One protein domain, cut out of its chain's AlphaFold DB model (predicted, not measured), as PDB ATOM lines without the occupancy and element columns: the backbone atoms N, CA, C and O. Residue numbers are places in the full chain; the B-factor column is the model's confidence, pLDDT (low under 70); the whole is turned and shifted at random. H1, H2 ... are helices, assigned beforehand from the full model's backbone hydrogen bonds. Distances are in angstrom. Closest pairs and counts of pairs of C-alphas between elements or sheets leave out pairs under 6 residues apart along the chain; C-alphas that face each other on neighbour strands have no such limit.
ATOM      1  N   SER A 231     126.899 120.915 136.044       94.75
ATOM      2  CA  SER A 231     127.475 122.123 136.650       94.75
ATOM      3  C   SER A 231     128.489 121.769 137.749       94.75
ATOM      4  O   SER A 231     128.455 120.681 138.328       94.75
ATOM      5  N   ALA A 232     129.408 122.686 138.072       94.38
ATOM      6  CA  ALA A 232     130.345 122.474 139.181       94.38
ATOM      7  C   ALA A 232     129.610 122.303 140.524       94.38
ATOM      8  O   ALA A 232     130.000 121.467 141.336       94.38
ATOM      9  N   LEU A 233     128.498 123.022 140.716       94.44
ATOM     10  CA  LEU A 233     127.656 122.925 141.907       94.44
ATOM     11  C   LEU A 233     127.031 121.532 142.057       94.44
ATOM     12  O   LEU A 233     127.182 120.912 143.107       94.44
ATOM     13  N   GLU A 234     126.384 121.014 141.012       95.31
ATOM     14  CA  GLU A 234     125.771 119.678 141.035       95.31
ATOM     15  C   GLU A 234     126.820 118.574 141.220       95.31
ATOM     16  O   GLU A 234     126.585 117.620 141.963       95.31
ATOM     17  N   ARG A 235     128.006 118.706 140.602       95.12
ATOM     18  CA  ARG A 235     129.129 117.776 140.823       95.12
ATOM     19  C   ARG A 235     129.589 117.774 142.277       95.12
ATOM     20  O   ARG A 235     129.753 116.703 142.861       95.12
ATOM     21  N   ASN A 236     129.789 118.958 142.853       95.00
ATOM     22  CA  ASN A 236     130.195 119.129 144.245       95.00
ATOM     23  C   ASN A 236     129.139 118.564 145.204       95.00
ATOM     24  O   ASN A 236     129.477 117.823 146.126       95.00
ATOM     25  N   GLN A 237     127.858 118.825 144.943       95.38
ATOM     26  CA  GLN A 237     126.747 118.275 145.713       95.38
ATOM     27  C   GLN A 237     126.685 116.743 145.615       95.38
ATOM     28  O   GLN A 237     126.524 116.063 146.632       95.38
ATOM     29  N   TRP A 238     126.833 116.178 144.414       95.38
ATOM     30  CA  TRP A 238     126.878 114.729 144.211       95.38
ATOM     31  C   TRP A 238     128.043 114.096 144.980       95.38
ATOM     32  O   TRP A 238     127.840 113.129 145.717       95.38
ATOM     33  N   LEU A 239     129.242 114.676 144.881       94.44
ATOM     34  CA  LEU A 239     130.427 114.181 145.579       94.44
ATOM     35  C   LEU A 239     130.265 114.281 147.103       94.44
ATOM     36  O   LEU A 239     130.632 113.349 147.823       94.44
ATOM     37  N   ALA A 240     129.670 115.366 147.598       93.31
ATOM     38  CA  ALA A 240     129.399 115.565 149.017       93.31
ATOM     39  C   ALA A 240     128.391 114.549 149.580       93.31
ATOM     40  O   ALA A 240     128.581 114.059 150.692       93.31
ATOM     41  N   ASN A 241     127.374 114.159 148.800       93.75
ATOM     42  CA  ASN A 241     126.437 113.084 149.163       93.75
ATOM     43  C   ASN A 241     127.029 111.671 148.975       93.75
ATOM     44  O   ASN A 241     126.438 110.689 149.426       93.75
ATOM     45  N   SER A 242     128.175 111.542 148.303       92.00
ATOM     46  CA  SER A 242     128.821 110.253 148.065       92.00
ATOM     47  C   SER A 242     129.675 109.797 149.256       92.00
ATOM     48  O   SER A 242     130.177 110.597 150.054       92.00
ATOM     49  N   ARG A 243     129.916 108.483 149.319       88.38
ATOM     50  CA  ARG A 243     130.871 107.858 150.249       88.38
ATOM     51  C   ARG A 243     132.326 107.939 149.775       88.38
ATOM     52  O   ARG A 243     133.201 107.398 150.444       88.38
ATOM     53  N   PHE A 244     132.595 108.576 148.634       90.69
ATOM     54  CA  PHE A 244     133.963 108.743 148.169       90.69
ATOM     55  C   PHE A 244     134.740 109.680 149.091       90.69
ATOM     56  O   PHE A 244     134.203 110.663 149.625       90.69
ATOM     57  N   ASN A 245     136.026 109.375 149.235       90.62
ATOM     58  CA  ASN A 245     137.002 110.301 149.773       90.62
ATOM     59  C   ASN A 245     137.108 111.472 148.788       90.62
ATOM     60  O   ASN A 245     137.541 111.310 147.644       90.62
ATOM     61  N   LYS A 246     136.663 112.649 149.227       90.00
ATOM     62  CA  LYS A 246     136.524 113.833 148.375       90.00
ATOM     63  C   LYS A 246     137.884 114.308 147.855       90.00
ATOM     64  O   LYS A 246     137.991 114.700 146.699       90.00
ATOM     65  N   GLY A 247     138.934 114.198 148.675       87.81
ATOM     66  CA  GLY A 247     140.306 114.545 148.294       87.81
ATOM     67  C   GLY A 247     140.882 113.621 147.217       87.81
ATOM     68  O   GLY A 247     141.380 114.100 146.197       87.81
ATOM     69  N   GLU A 248     140.770 112.305 147.406       89.00
ATOM     70  CA  GLU A 248     141.215 111.299 146.426       89.00
ATOM     71  C   GLU A 248     140.451 111.418 145.105       89.00
ATOM     72  O   GLU A 248     141.067 111.438 144.039       89.00
ATOM     73  N   PHE A 249     139.121 111.559 145.160       92.31
ATOM     74  CA  PHE A 249     138.290 111.688 143.963       92.31
ATOM     75  C   PHE A 249     138.629 112.951 143.165       92.31
ATOM     76  O   PHE A 249     138.863 112.865 141.957       92.31
ATOM     77  N   ASN A 250     138.713 114.108 143.834       91.38
ATOM     78  CA  ASN A 250     139.065 115.374 143.188       91.38
ATOM     79  C   ASN A 250     140.449 115.298 142.540       91.38
ATOM     80  O   ASN A 250     140.604 115.654 141.372       91.38
ATOM     81  N   THR A 251     141.439 114.781 143.272       90.19
ATOM     82  CA  THR A 251     142.818 114.648 142.779       90.19
ATOM     83  C   THR A 251     142.878 113.734 141.560       90.19
ATOM     84  O   THR A 251     143.466 114.093 140.538       90.19
ATOM     85  N   TYR A 252     142.234 112.567 141.632       93.00
ATOM     86  CA  TYR A 252     142.203 111.607 140.534       93.00
ATOM     87  C   TYR A 252     141.511 112.168 139.285       93.00
ATOM     88  O   TYR A 252     142.078 112.095 138.192       93.00
ATOM     89  N   LEU A 253     140.321 112.762 139.429       93.44
ATOM     90  CA  LEU A 253     139.577 113.309 138.292       93.44
ATOM     91  C   LEU A 253     140.321 114.476 137.629       93.44
ATOM     92  O   LEU A 253     140.354 114.569 136.396       93.44
ATOM     93  N   ASN A 254     140.953 115.335 138.434       93.50
ATOM     94  CA  ASN A 254     141.776 116.434 137.937       93.50
ATOM     95  C   ASN A 254     142.974 115.914 137.143       93.50
ATOM     96  O   ASN A 254     143.198 116.376 136.028       93.50
ATOM     97  N   LEU A 255     143.709 114.924 137.665       90.69
ATOM     98  CA  LEU A 255     144.851 114.322 136.968       90.69
ATOM     99  C   LEU A 255     144.434 113.628 135.667       90.69
ATOM    100  O   LEU A 255     145.072 113.830 134.634       90.69
ATOM    101  N   LEU A 256     143.341 112.863 135.690       90.69
ATOM    102  CA  LEU A 256     142.797 112.212 134.497       90.69
ATOM    103  C   LEU A 256     142.441 113.245 133.415       90.69
ATOM    104  O   LEU A 256     142.819 113.093 132.249       90.69
ATOM    105  N   THR A 257     141.772 114.332 133.806       90.88
ATOM    106  CA  THR A 257     141.388 115.411 132.887       90.88
ATOM    107  C   THR A 257     142.601 116.187 132.380       90.88
ATOM    108  O   THR A 257     142.682 116.477 131.184       90.88
ATOM    109  N   LEU A 258     143.559 116.494 133.255       90.75
ATOM    110  CA  LEU A 258     144.804 117.188 132.927       90.75
ATOM    111  C   LEU A 258     145.623 116.397 131.905       90.75
ATOM    112  O   LEU A 258     146.043 116.945 130.884       90.75
ATOM    113  N   ASN A 259     145.795 115.094 132.130       86.44
ATOM    114  CA  ASN A 259     146.553 114.235 131.227       86.44
ATOM    115  C   ASN A 259     145.861 114.098 129.866       86.44
ATOM    116  O   ASN A 259     146.544 114.150 128.845       86.44
ATOM    117  N   GLY A 260     144.526 114.059 129.822       84.88
ATOM    118  CA  GLY A 260     143.769 114.144 128.570       84.88
ATOM    119  C   GLY A 260     143.930 115.490 127.850       84.88
ATOM    120  O   GLY A 260     144.210 115.525 126.652       84.88
ATOM    121  N   GLN A 261     143.801 116.614 128.561       84.75
ATOM    122  CA  GLN A 261     143.917 117.953 127.967       84.75
ATOM    123  C   GLN A 261     145.342 118.277 127.503       84.75
ATOM    124  O   GLN A 261     145.512 118.918 126.465       84.75
ATOM    125  N   SER A 262     146.366 117.814 128.221       84.00
ATOM    126  CA  SER A 262     147.775 118.051 127.875       84.00
ATOM    127  C   SER A 262     148.198 117.399 126.552       84.00
ATOM    128  O   SER A 262     149.154 117.861 125.928       84.00
ATOM    129  N   ILE A 263     147.479 116.374 126.073       81.50
ATOM    130  CA  ILE A 263     147.677 115.801 124.731       81.50
ATOM    131  C   ILE A 263     147.438 116.865 123.655       81.50
ATOM    132  O   ILE A 263     148.214 116.946 122.709       81.50
ATOM    133  N   PHE A 264     146.413 117.703 123.830       77.62
ATOM    134  CA  PHE A 264     145.999 118.695 122.835       77.62
ATOM    135  C   PHE A 264     146.532 120.102 123.116       77.62
ATOM    136  O   PHE A 264     146.787 120.848 122.176       77.62
ATOM    137  N   LYS A 265     146.680 120.485 124.391       74.75
ATOM    138  CA  LYS A 265     147.039 121.856 124.787       74.75
ATOM    139  C   LYS A 265     148.485 122.050 125.236       74.75
ATOM    140  O   LYS A 265     148.904 123.192 125.308       74.75
ATOM    141  N   GLY A 266     149.265 120.997 125.490       65.75
ATOM    142  CA  GLY A 266     150.708 121.073 125.788       65.75
ATOM    143  C   GLY A 266     151.117 121.770 127.101       65.75
ATOM    144  O   GLY A 266     152.015 121.275 127.773       65.75
ATOM    145  N   ASN A 267     150.450 122.859 127.499       76.38
ATOM    146  CA  ASN A 267     150.756 123.729 128.640       76.38
ATOM    147  C   ASN A 267     149.651 123.762 129.717       76.38
ATOM    148  O   ASN A 267     149.611 124.691 130.520       76.38
ATOM    149  N   ALA A 268     148.742 122.780 129.723       82.19
ATOM    150  CA  ALA A 268     147.649 122.720 130.692       82.19
ATOM    151  C   ALA A 268     148.188 122.676 132.135       82.19
ATOM    152  O   ALA A 268     149.061 121.863 132.441       82.19
ATOM    153  N   GLN A 269     147.657 123.534 133.010       88.31
ATOM    154  CA  GLN A 269     148.004 123.587 134.432       88.31
ATOM    155  C   GLN A 269     146.947 122.871 135.276       88.31
ATOM    156  O   GLN A 269     145.762 122.858 134.942       88.31
ATOM    157  N   TYR A 270     147.370 122.283 136.399       89.62
ATOM    158  CA  TYR A 270     146.461 121.585 137.314       89.62
ATOM    159  C   TYR A 270     145.393 122.521 137.901       89.62
ATOM    160  O   TYR A 270     144.234 122.127 138.017       89.62
ATOM    161  N   THR A 271     145.771 123.758 138.239       89.38
ATOM    162  CA  THR A 271     144.870 124.780 138.797       89.38
ATOM    163  C   THR A 271     143.731 125.101 137.840       89.38
ATOM    164  O   THR A 271     142.575 124.987 138.225       89.38
ATOM    165  N   ASP A 272     144.039 125.358 136.567       88.94
ATOM    166  CA  ASP A 272     143.038 125.708 135.553       88.94
ATOM    167  C   ASP A 272     142.019 124.578 135.346       88.94
ATOM    168  O   ASP A 272     140.826 124.814 135.138       88.94
ATOM    169  N   VAL A 273     142.485 123.323 135.400       91.62
ATOM    170  CA  VAL A 273     141.624 122.137 135.310       91.62
ATOM    171  C   VAL A 273     140.759 122.007 136.557       91.62
ATOM    172  O   VAL A 273     139.552 121.800 136.432       91.62
ATOM    173  N   SER A 274     141.352 122.146 137.743       92.25
ATOM    174  CA  SER A 274     140.631 122.058 139.013       92.25
ATOM    175  C   SER A 274     139.538 123.120 139.110       92.25
ATOM    176  O   SER A 274     138.400 122.789 139.433       92.25
ATOM    177  N   ASP A 275     139.854 124.367 138.765       90.50
ATOM    178  CA  ASP A 275     138.906 125.477 138.812       90.50
ATOM    179  C   ASP A 275     137.764 125.249 137.819       90.50
ATOM    180  O   ASP A 275     136.589 125.320 138.173       90.50
ATOM    181  N   LYS A 276     138.080 124.825 136.592       89.75
ATOM    182  CA  LYS A 276     137.055 124.522 135.588       89.75
ATOM    183  C   LYS A 276     136.092 123.404 136.010       89.75
ATOM    184  O   LYS A 276     134.923 123.433 135.622       89.75
ATOM    185  N   ILE A 277     136.570 122.394 136.738       92.81
ATOM    186  CA  ILE A 277     135.740 121.253 137.151       92.81
ATOM    187  C   ILE A 277     134.954 121.578 138.428       92.81
ATOM    188  O   ILE A 277     133.766 121.243 138.498       92.81
ATOM    189  N   TRP A 278     135.583 122.222 139.411       93.19
ATOM    190  CA  TRP A 278     135.088 122.269 140.792       93.19
ATOM    191  C   TRP A 278     134.758 123.666 141.320       93.19
ATOM    192  O   TRP A 278     134.091 123.761 142.353       93.19
ATOM    193  N   GLN A 279     135.197 124.746 140.665       91.62
ATOM    194  CA  GLN A 279     134.971 126.101 141.170       91.62
ATOM    195  C   GLN A 279     133.483 126.452 141.154       91.62
ATOM    196  O   GLN A 279     132.775 126.252 140.168       91.62
ATOM    197  N   THR A 280     133.014 127.000 142.270       92.81
ATOM    198  CA  THR A 280     131.634 127.451 142.462       92.81
ATOM    199  C   THR A 280     131.628 128.808 143.152       92.81
ATOM    200  O   THR A 280     132.641 129.239 143.706       92.81
ATOM    201  N   THR A 281     130.491 129.496 143.103       93.06
ATOM    202  CA  THR A 281     130.265 130.692 143.916       93.06
ATOM    203  C   THR A 281     130.060 130.273 145.368       93.06
ATOM    204  O   THR A 281     129.290 129.354 145.638       93.06
TER     205      THR A 281
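What this domain is: This is residues 231 to 281 of the 793 residues of the protein "Preprotein translocase subunit TatC" of Bacteroidales bacterium (UniProt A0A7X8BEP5). Three helices make an open triangle: H1 and the long H2 run opposite ways, and H3 folds back over part of H2 to meet the beginning of H1. The 51 printed residues hold three named helices, H1, H2, H3 in chain order, and no named strand; the class is all helix. The whole is only just compact, close to loose, with radius of gyration of the C-alphas 11.6 A, and elongated, spanning 35 by 22 by 13 A.

How they stand to each other: Start with H1, residues 232 to 241, close but not clearly touching H2, residues 246 to 265; C-alphas 239 and 246 come closest, 6.7 A. Their tilt is shallow, 34.6 degrees, only just short of steep, opposite ways. H3, residues 270 to 278, touches H2 at residues 254 to 258 alone, closest C-alphas Asn 254 and Ser 274, 5.8 A, at a steep tilt of 62 degrees, opposite ways. H3 touches H1, about perpendicular at 77 degrees, closest C-alphas Ala 232 and Trp 278, 5.0 A. In H1 and H3 every O i to N i+4 pair is within hydrogen-bond range; in H2, 14 of 16.

Where its parts are: Find C-alpha 232 at (130.345, 122.474, 139.181), where H1 begins; it runs 14.3 A. H2 runs 27.0 A, and H3 11.9 A to C-alpha 278 at (135.088, 122.269, 140.792).

The domain as a whole: The C-alphas farthest apart, Asn 241 and Gly 266, are 34.6 A apart. The printed part has no cut; both links are tight, and residues 240 to 245 stand free. Residue 266 is under pLDDT 70.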